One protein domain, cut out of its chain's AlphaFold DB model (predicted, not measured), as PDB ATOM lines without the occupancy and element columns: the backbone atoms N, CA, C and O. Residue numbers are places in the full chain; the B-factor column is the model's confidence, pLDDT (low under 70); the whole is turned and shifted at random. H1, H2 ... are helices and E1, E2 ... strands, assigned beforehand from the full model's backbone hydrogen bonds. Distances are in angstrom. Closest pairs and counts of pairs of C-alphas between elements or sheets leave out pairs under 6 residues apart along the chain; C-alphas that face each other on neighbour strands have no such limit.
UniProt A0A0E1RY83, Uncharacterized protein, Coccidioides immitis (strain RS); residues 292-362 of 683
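This is residues 292 to 362 of the 683 residues of an uncharacterized protein of Coccidioides immitis (strain RS) (UniProt A0A0E1RY83). One long helix, H2, makes the length of the domain, with the short helix H1 turned off at a corner at its first end. Past the other end of H2, residues 332 to 337 make a turn that sticks out, and the strand E1 folds back alongside H2 toward a small cluster of two short helices, H3 and H4, beside the middle of H2. The printed part has 71 residues, with four named helices and one named strand in the order H1, H2, E1, H3, H4; E1 pairs with no named strand, and the class is mostly helix. The whole is only just extended, close to loose, with a radius of gyration of the C-alphas of 17.1 A and spans of 57 by 25 by 13 A.

H2, residues 301 to 333, is the longest helix. H1, residues 292 to 298, and H2 touch only at the corner by their link; H2 does so with residues 302 to 304 alone. Their closest C-alphas, of Leu 297 and Val 303, are 5.4 A apart, and their lines are about perpendicular at 79 degrees. E1, residues 338 to 343, has 11 pairs of C-alphas within 8 A of H2, the closest being those of Asn 323 and Val 341 at 6.1 A. H4, residues 355 to 360, and H2 only just touch, with 3 pairs of C-alphas within 8 A, and H2 does so with residues 312 to 319 alone. The closest C-alphas of H2 and H4, of Ala 316 and Leu 360, are 6.3 A apart. H2 and H4 run the same way at a shallow tilt of 31 degrees. H3, residues 346 to 350, touches H4, with the C-alphas of Tyr 349 and Val 358 closest at 5.1 A. H3 is apart from H2 and from E1, and E1 is apart from H4. In H1, H2, H3 and H4 every O i to N i+4 pair is within hydrogen-bond range.

H2 runs 47.6 A from C-alpha 301 at (96.320, 120.597, 125.486) to C-alpha 333 at (71.791, 161.073, 120.811). E1 runs 16.4 A from its first to its last C-alpha, H1 9.8 A, H3 6.0 A and H4 8.7 A. H1 begins at C-alpha 292 at (108.401, 124.410, 120.842), and H4 ends at C-alpha 360 at (82.803, 139.067, 130.750).

The two C-alphas farthest apart, of Thr 295 and Asp 336, are 57.1 A apart. The printed part has no cut, and its four links between named elements are tight. The mean pLDDT of the printed part is 78.5; residues 292 to 302, 304, 308 and 353 are under 70.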
ATOM      1  N   GLU A 292     109.207 124.308 119.627       59.66
ATOM      2  CA  GLU A 292     108.401 124.410 120.842       59.66
ATOM      3  C   GLU A 292     106.899 124.480 120.514       59.66
ATOM      4  O   GLU A 292     106.130 123.673 121.029       59.66
ATOM      5  N   PHE A 293     106.478 125.346 119.587       57.94
ATOM      6  CA  PHE A 293     105.088 125.460 119.135       57.94
ATOM      7  C   PHE A 293     104.555 124.142 118.556       57.94
ATOM      8  O   PHE A 293     103.448 123.726 118.894       57.94
ATOM      9  N   GLN A 294     105.358 123.429 117.758       56.06
ATOM     10  CA  GLN A 294     104.974 122.118 117.218       56.06
ATOM     11  C   GLN A 294     104.876 121.027 118.295       56.06
ATOM     12  O   GLN A 294     103.993 120.169 118.229       56.06
ATOM     13  N   THR A 295     105.742 121.067 119.310       61.34
ATOM     14  CA  THR A 295     105.693 120.132 120.447       61.34
ATOM     15  C   THR A 295     104.446 120.384 121.302       61.34
ATOM     16  O   THR A 295     103.757 119.443 121.699       61.34
ATOM     17  N   LYS A 296     104.078 121.655 121.494       57.91
ATOM     18  CA  LYS A 296     102.849 122.074 122.185       57.91
ATOM     19  C   LYS A 296     101.581 121.743 121.391       57.91
ATOM     20  O   LYS A 296     100.564 121.393 121.988       57.91
ATOM     21  N   LEU A 297     101.649 121.793 120.057       56.16
ATOM     22  CA  LEU A 297     100.583 121.339 119.153       56.16
ATOM     23  C   LEU A 297     100.394 119.822 119.222       56.16
ATOM     24  O   LEU A 297      99.261 119.356 119.301       56.16
ATOM     25  N   ARG A 298     101.493 119.054 119.255       56.44
ATOM     26  CA  ARG A 298     101.464 117.590 119.424       56.44
ATOM     27  C   ARG A 298     100.911 117.160 120.776       56.44
ATOM     28  O   ARG A 298     100.212 116.155 120.841       56.44
ATOM     29  N   ASN A 299     101.170 117.930 121.830       61.94
ATOM     30  CA  ASN A 299     100.606 117.668 123.151       61.94
ATOM     31  C   ASN A 299      99.127 118.078 123.267       61.94
ATOM     32  O   ASN A 299      98.492 117.721 124.257       61.94
ATOM     33  N   GLY A 300      98.572 118.781 122.263       58.56
ATOM     34  CA  GLY A 300      97.145 119.072 122.043       58.56
ATOM     35  C   GLY A 300      96.473 119.981 123.077       58.56
ATOM     36  O   GLY A 300      95.591 120.766 122.742       58.56
ATOM     37  N   THR A 301      96.903 119.918 124.332       64.69
ATOM     38  CA  THR A 301      96.320 120.597 125.486       64.69
ATOM     39  C   THR A 301      96.830 122.024 125.625       64.69
ATOM     40  O   THR A 301      96.023 122.922 125.850       64.69
ATOM     41  N   GLU A 302      98.127 122.272 125.426       65.50
ATOM     42  CA  GLU A 302      98.718 123.604 125.618       65.50
ATOM     43  C   GLU A 302      98.333 124.575 124.488       65.50
ATOM     44  O   GLU A 302      97.903 125.696 124.755       65.50
ATOM     45  N   VAL A 303      98.363 124.139 123.221       74.31
ATOM     46  CA  VAL A 303      97.900 124.986 122.102       74.31
ATOM     47  C   VAL A 303      96.391 125.227 122.160       74.31
ATOM     48  O   VAL A 303      95.950 126.351 121.927       74.31
ATOM     49  N   ALA A 304      95.588 124.227 122.538       65.56
ATOM     50  CA  ALA A 304      94.153 124.430 122.745       65.56
ATOM     51  C   ALA A 304      93.869 125.414 123.893       65.56
ATOM     52  O   ALA A 304      92.950 126.227 123.784       65.56
ATOM     53  N   GLN A 305      94.667 125.392 124.966       71.81
ATOM     54  CA  GLN A 305      94.574 126.364 126.058       71.81
ATOM     55  C   GLN A 305      94.922 127.783 125.596       71.81
ATOM     56  O   GLN A 305      94.159 128.701 125.900       71.81
ATOM     57  N   ILE A 306      96.000 127.953 124.820       79.44
ATOM     58  CA  ILE A 306      96.416 129.250 124.262       79.44
ATOM     59  C   ILE A 306      95.349 129.799 123.308       79.44
ATOM     60  O   ILE A 306      94.940 130.949 123.441       79.44
ATOM     61  N   ILE A 307      94.838 128.981 122.381       76.94
ATOM     62  CA  ILE A 307      93.762 129.387 121.464       76.94
ATOM     63  C   ILE A 307      92.504 129.762 122.253       76.94
ATOM     64  O   ILE A 307      91.886 130.790 121.981       76.94
ATOM     65  N   ALA A 308      92.133 128.968 123.259       68.75
ATOM     66  CA  ALA A 308      90.987 129.275 124.103       68.75
ATOM     67  C   ALA A 308      91.191 130.573 124.903       68.75
ATOM     68  O   ALA A 308      90.222 131.289 125.140       68.75
ATOM     69  N   GLU A 309      92.417 130.892 125.325       78.56
ATOM     70  CA  GLU A 309      92.729 132.157 125.994       78.56
ATOM     71  C   GLU A 309      92.657 133.346 125.037       78.56
ATOM     72  O   GLU A 309      91.938 134.298 125.330       78.56
ATOM     73  N   LEU A 310      93.248 133.238 123.847       82.81
ATOM     74  CA  LEU A 310      93.162 134.268 122.811       82.81
ATOM     75  C   LEU A 310      91.718 134.546 122.380       82.81
ATOM     76  O   LEU A 310      91.327 135.702 122.248       82.81
ATOM     77  N   LEU A 311      90.894 133.508 122.203       77.38
ATOM     78  CA  LEU A 311      89.475 133.676 121.874       77.38
ATOM     79  C   LEU A 311      88.700 134.387 122.995       77.38
ATOM     80  O   LEU A 311      87.781 135.156 122.709       77.38
ATOM     81  N   ARG A 312      89.071 134.169 124.264       71.75
ATOM     82  CA  ARG A 312      88.474 134.868 125.413       71.75
ATOM     83  C   ARG A 312      88.888 136.335 125.463       71.75
ATOM     84  O   ARG A 312      88.024 137.186 125.659       71.75
ATOM     85  N   ASP A 313      90.166 136.630 125.258       81.94
ATOM     86  CA  ASP A 313      90.666 138.008 125.232       81.94
ATOM     87  C   ASP A 313      90.068 138.780 124.051       81.94
ATOM     88  O   ASP A 313      89.636 139.925 124.187       81.94
ATOM     89  N   HIS A 314      89.923 138.113 122.908       81.62
ATOM     90  CA  HIS A 314      89.216 138.651 121.756       81.62
ATOM     91  C   HIS A 314      87.745 138.952 122.086       81.62
ATOM     92  O   HIS A 314      87.276 140.057 121.822       81.62
ATOM     93  N   LEU A 315      87.020 138.032 122.735       79.25
ATOM     94  CA  LEU A 315      85.646 138.286 123.187       79.25
ATOM     95  C   LEU A 315      85.569 139.486 124.146       79.25
ATOM     96  O   LEU A 315      84.676 140.320 124.003       79.25
ATOM     97  N   ALA A 316      86.518 139.611 125.077       80.50
ATOM     98  CA  ALA A 316      86.603 140.745 125.994       80.50
ATOM     99  C   ALA A 316      86.739 142.080 125.254       80.50
ATOM    100  O   ALA A 316      86.013 143.033 125.543       80.50
ATOM    101  N   LEU A 317      87.626 142.132 124.258       86.44
ATOM    102  CA  LEU A 317      87.806 143.304 123.405       86.44
ATOM    103  C   LEU A 317      86.532 143.635 122.624       86.44
ATOM    104  O   LEU A 317      86.152 144.802 122.562       86.44
ATOM    105  N   PHE A 318      85.833 142.631 122.086       84.31
ATOM    106  CA  PHE A 318      84.567 142.832 121.376       84.31
ATOM    107  C   PHE A 318      83.464 143.389 122.279       84.31
ATOM    108  O   PHE A 318      82.771 144.330 121.886       84.31
ATOM    109  N   VAL A 319      83.310 142.841 123.487       81.81
ATOM    110  CA  VAL A 319      82.330 143.326 124.470       81.81
ATOM    111  C   VAL A 319      82.641 144.770 124.864       81.81
ATOM    112  O   VAL A 319      81.750 145.619 124.826       81.81
ATOM    113  N   ASN A 320      83.906 145.079 125.158       84.25
ATOM    114  CA  ASN A 320      84.329 146.428 125.527       84.25
ATOM    115  C   ASN A 320      84.131 147.422 124.377       84.25
ATOM    116  O   ASN A 320      83.509 148.462 124.573       84.25
ATOM    117  N   ALA A 321      84.574 147.081 123.164       86.25
ATOM    118  CA  ALA A 321      84.404 147.928 121.986       86.25
ATOM    119  C   ALA A 321      82.923 148.193 121.682       86.25
ATOM    120  O   ALA A 321      82.546 149.321 121.353       86.25
ATOM    121  N   ARG A 322      82.061 147.179 121.836       83.25
ATOM    122  CA  ARG A 322      80.612 147.337 121.681       83.25
ATOM    123  C   ARG A 322      80.033 148.258 122.749       83.25
ATOM    124  O   ARG A 322      79.311 149.181 122.381       83.25
ATOM    125  N   ASN A 323      80.343 148.037 124.028       84.06
ATOM    126  CA  ASN A 323      79.864 148.888 125.122       84.06
ATOM    127  C   ASN A 323      80.276 150.344 124.903       84.06
ATOM    128  O   ASN A 323      79.422 151.225 124.948       84.06
ATOM    129  N   SER A 324      81.546 150.594 124.571       86.69
ATOM    130  CA  SER A 324      82.038 151.936 124.260       86.69
ATOM    131  C   SER A 324      81.321 152.541 123.054       86.69
ATOM    132  O   SER A 324      80.888 153.687 123.115       86.69
ATOM    133  N   SER A 325      81.128 151.778 121.972       89.81
ATOM    134  CA  SER A 325      80.427 152.270 120.781       89.81
ATOM    135  C   SER A 325      78.963 152.618 121.067       89.81
ATOM    136  O   SER A 325      78.476 153.652 120.612       89.81
ATOM    137  N   VAL A 326      78.259 151.786 121.838       87.44
ATOM    138  CA  VAL A 326      76.868 152.039 122.235       87.44
ATOM    139  C   VAL A 326      76.785 153.236 123.178       87.44
ATOM    140  O   VAL A 326      75.941 154.098 122.959       87.44
ATOM    141  N   ALA A 327      77.676 153.337 124.166       85.94
ATOM    142  CA  ALA A 327      77.725 154.468 125.088       85.94
ATOM    143  C   ALA A 327      77.968 155.796 124.354       85.94
ATOM    144  O   ALA A 327      77.268 156.771 124.614       85.94
ATOM    145  N   VAL A 328      78.894 155.820 123.386       89.88
ATOM    146  CA  VAL A 328      79.138 156.997 122.533       89.88
ATOM    147  C   VAL A 328      77.880 157.369 121.753       89.88
ATOM    148  O   VAL A 328      77.443 158.510 121.827       89.88
ATOM    149  N   ARG A 329      77.237 156.407 121.079       88.94
ATOM    150  CA  ARG A 329      76.013 156.675 120.301       88.94
ATOM    151  C   ARG A 329      74.846 157.147 121.165       88.94
ATOM    152  O   ARG A 329      74.062 157.983 120.724       88.94
ATOM    153  N   LEU A 330      74.709 156.608 122.377       87.38
ATOM    154  CA  LEU A 330      73.689 157.054 123.325       87.38
ATOM    155  C   LEU A 330      73.963 158.487 123.783       87.38
ATOM    156  O   LEU A 330      73.045 159.300 123.761       87.38
ATOM    157  N   ARG A 331      75.217 158.820 124.101       87.75
ATOM    158  CA  ARG A 331      75.619 160.173 124.505       87.75
ATOM    159  C   ARG A 331      75.478 161.193 123.373       87.75
ATOM    160  O   ARG A 331      75.014 162.298 123.605       87.75
ATOM    161  N   GLU A 332      75.810 160.820 122.139       89.25
ATOM    162  CA  GLU A 332      75.584 161.665 120.955       89.25
ATOM    163  C   GLU A 332      74.094 161.937 120.723       89.25
ATOM    164  O   GLU A 332      73.711 163.021 120.285       89.25
ATOM    165  N   ARG A 333      73.237 160.946 121.000       86.50
ATOM    166  CA  ARG A 333      71.791 161.073 120.811       86.50
ATOM    167  C   ARG A 333      71.107 161.822 121.953       86.50
ATOM    168  O   ARG A 333      70.092 162.471 121.711       86.50
ATOM    169  N   PHE A 334      71.646 161.710 123.161       85.00
ATOM    170  CA  PHE A 334      71.097 162.264 124.393       85.00
ATOM    171  C   PHE A 334      72.240 162.877 125.226       85.00
ATOM    172  O   PHE A 334      72.717 162.245 126.170       85.00
ATOM    173  N   PRO A 335      72.710 164.086 124.867       83.06
ATOM    174  CA  PRO A 335      73.896 164.696 125.478       83.06
ATOM    175  C   PRO A 335      73.730 165.004 126.971       83.06
ATOM    176  O   PRO A 335      74.714 164.982 127.704       83.06
ATOM    177  N   ASP A 336      72.496 165.223 127.424       83.50
ATOM    178  CA  ASP A 336      72.183 165.603 128.807       83.50
ATOM    179  C   ASP A 336      71.973 164.400 129.747       83.50
ATOM    180  O   ASP A 336      71.596 164.569 130.907       83.50
ATOM    181  N   VAL A 337      72.157 163.171 129.252       78.50
ATOM    182  CA  VAL A 337      71.865 161.937 129.994       78.50
ATOM    183  C   VAL A 337      73.115 161.070 130.064       78.50
ATOM    184  O   VAL A 337      73.732 160.739 129.050       78.50
ATOM    185  N   GLU A 338      73.478 160.667 131.278       82.62
ATOM    186  CA  GLU A 338      74.573 159.732 131.498       82.62
ATOM    187  C   GLU A 338      74.022 158.301 131.506       82.62
ATOM    188  O   GLU A 338      73.120 157.959 132.277       82.62
ATOM    189  N   PHE A 339      74.531 157.462 130.601       80.56
ATOM    190  CA  PHE A 339      74.096 156.075 130.464       80.56
ATOM    191  C   PHE A 339      75.172 155.128 130.952       80.56
ATOM    192  O   PHE A 339      76.299 155.149 130.455       80.56
ATOM    193  N   GLU A 340      74.765 154.222 131.831       85.25
ATOM    194  CA  GLU A 340      75.534 153.028 132.141       85.25
ATOM    195  C   GLU A 340      75.107 151.900 131.199       85.25
ATOM    196  O   GLU A 340      73.940 151.495 131.154       85.25
ATOM    197  N   VAL A 341      76.054 151.424 130.388       85.56
ATOM    198  CA  VAL A 341      75.802 150.427 129.342       85.56
ATOM    199  C   VAL A 341      76.391 149.089 129.758       85.56
ATOM    200  O   VAL A 341      77.606 148.943 129.891       85.56
ATOM    201  N   PHE A 342      75.523 148.086 129.881       84.44
ATOM    202  CA  PHE A 342      75.909 146.723 130.230       84.44
ATOM    203  C   PHE A 342      75.608 145.775 129.063       84.44
ATOM    204  O   PHE A 342      74.455 145.617 128.658       84.44
ATOM    205  N   CYS A 343      76.630 145.098 128.539       83.75
ATOM    206  CA  CYS A 343      76.425 143.890 127.737       83.75
ATOM    207  C   CYS A 343      76.232 142.715 128.689       83.75
ATOM    208  O   CYS A 343      77.117 142.434 129.494       83.75
ATOM    209  N   VAL A 344      75.083 142.055 128.595       88.06
ATOM    210  CA  VAL A 344      74.694 140.977 129.500       88.06
ATOM    211  C   VAL A 344      74.655 139.670 128.720       88.06
ATOM    212  O   VAL A 344      74.022 139.595 127.672       88.06
ATOM    213  N   ASP A 345      75.320 138.637 129.228       83.44
ATOM    214  CA  ASP A 345      75.272 137.295 128.648       83.44
ATOM    215  C   ASP A 345      74.962 136.248 129.719       83.44
ATOM    216  O   ASP A 345      75.790 135.899 130.565       83.44
ATOM    217  N   MET A 346      73.742 135.717 129.662       81.38
ATOM    218  CA  MET A 346      73.284 134.700 130.602       81.38
ATOM    219  C   MET A 346      74.031 133.366 130.442       81.38
ATOM    220  O   MET A 346      74.249 132.667 131.432       81.38
ATOM    221  N   GLY A 347      74.453 133.012 129.227       82.38
ATOM    222  CA  GLY A 347      75.177 131.773 128.951       82.38
ATOM    223  C   GLY A 347      76.542 131.749 129.636       82.38
ATOM    224  O   GLY A 347      76.853 130.795 130.353       82.38
ATOM    225  N   HIS A 348      77.309 132.834 129.497       78.00
ATOM    226  CA  HIS A 348      78.621 132.987 130.140       78.00
ATOM    227  C   HIS A 348      78.547 133.066 131.674       78.00
ATOM    228  O   HIS A 348      79.521 132.738 132.350       78.00
ATOM    229  N   TYR A 349      77.405 133.477 132.233       83.62
ATOM    230  CA  TYR A 349      77.198 133.562 133.681       83.62
ATOM    231  C   TYR A 349      76.673 132.264 134.312       83.62
ATOM    232  O   TYR A 349      77.095 131.910 135.408       83.62
ATOM    233  N   GLN A 350      75.746 131.553 133.657       81.81
ATOM    234  CA  GLN A 350      75.129 130.338 134.212       81.81
ATOM    235  C   GLN A 350      76.025 129.105 134.117       81.81
ATOM    236  O   GLN A 350      75.917 128.203 134.945       81.81
ATOM    237  N   ARG A 351      76.885 129.039 133.096       79.94
ATOM    238  CA  ARG A 351      77.811 127.918 132.885       79.94
ATOM    239  C   ARG A 351      79.235 128.437 132.696       79.94
ATOM    240  O   ARG A 351      79.800 128.275 131.614       79.94
ATOM    241  N   PRO A 352      79.810 129.100 133.713       77.25
ATOM    242  CA  PRO A 352      81.134 129.668 133.580       77.25
ATOM    243  C   PRO A 352      82.177 128.554 133.609       77.25
ATOM    244  O   PRO A 352      82.197 127.727 134.518       77.25
ATOM    245  N   PHE A 353      83.087 128.559 132.641       69.06
ATOM    246  CA  PHE A 353      84.264 127.694 132.684       69.06
ATOM    247  C   PHE A 353      85.342 128.253 133.630       69.06
ATOM    248  O   PHE A 353      86.182 127.500 134.113       69.06
ATOM    249  N   ASN A 354      85.341 129.569 133.890       76.94
ATOM    250  CA  ASN A 354      86.248 130.247 134.821       76.94
ATOM    251  C   ASN A 354      85.708 131.625 135.264       76.94
ATOM    252  O   ASN A 354      84.722 132.136 134.731       76.94
ATOM    253  N   GLU A 355      86.398 132.265 136.211       81.56
ATOM    254  CA  GLU A 355      86.032 133.590 136.736       81.56
ATOM    255  C   GLU A 355      86.102 134.704 135.671       81.56
ATOM    256  O   GLU A 355      85.308 135.648 135.704       81.56
ATOM    257  N   LYS A 356      87.012 134.595 134.686       79.31
ATOM    258  CA  LYS A 356      87.119 135.570 133.584       79.31
ATOM    259  C   LYS A 356      85.805 135.628 132.787       79.31
ATOM    260  O   LYS A 356      85.318 136.720 132.519       79.31
ATOM    261  N   GLN A 357      85.179 134.489 132.478       76.56
ATOM    262  CA  GLN A 357      83.884 134.459 131.778       76.56
ATOM    263  C   GLN A 357      82.732 135.035 132.605       76.56
ATOM    264  O   GLN A 357      81.890 135.745 132.058       76.56
ATOM    265  N   VAL A 358      82.730 134.812 133.922       84.06
ATOM    266  CA  VAL A 358      81.754 135.454 134.817       84.06
ATOM    267  C   VAL A 358      81.884 136.974 134.732       84.06
ATOM    268  O   VAL A 358      80.876 137.663 134.601       84.06
ATOM    269  N   LYS A 359      83.110 137.514 134.732       85.00
ATOM    270  CA  LYS A 359      83.351 138.960 134.568       85.00
ATOM    271  C   LYS A 359      82.906 139.466 133.191       85.00
ATOM    272  O   LYS A 359      82.258 140.506 133.117       85.00
ATOM    273  N   LEU A 360      83.187 138.713 132.125       82.94
ATOM    274  CA  LEU A 360      82.803 139.067 130.750       82.94
ATOM    275  C   LEU A 360      81.300 139.015 130.485       82.94
ATOM    276  O   LEU A 360      80.824 139.727 129.605       82.94
ATOM    277  N   SER A 361      80.543 138.236 131.260       86.75
ATOM    278  CA  SER A 361      79.080 138.190 131.150       86.75
ATOM    279  C   SER A 361      78.390 139.526 131.437       86.75
ATOM    280  O   SER A 361      77.194 139.647 131.193       86.75
ATOM    281  N   GLY A 362      79.091 140.485 132.057       87.06
ATOM    282  CA  GLY A 362      78.554 141.780 132.480       87.06
ATOM    283  C   GLY A 362      77.528 141.721 133.617       87.06
ATOM    284  O   GLY A 362      77.249 142.751 134.227       87.06
TER     285      GLY A 362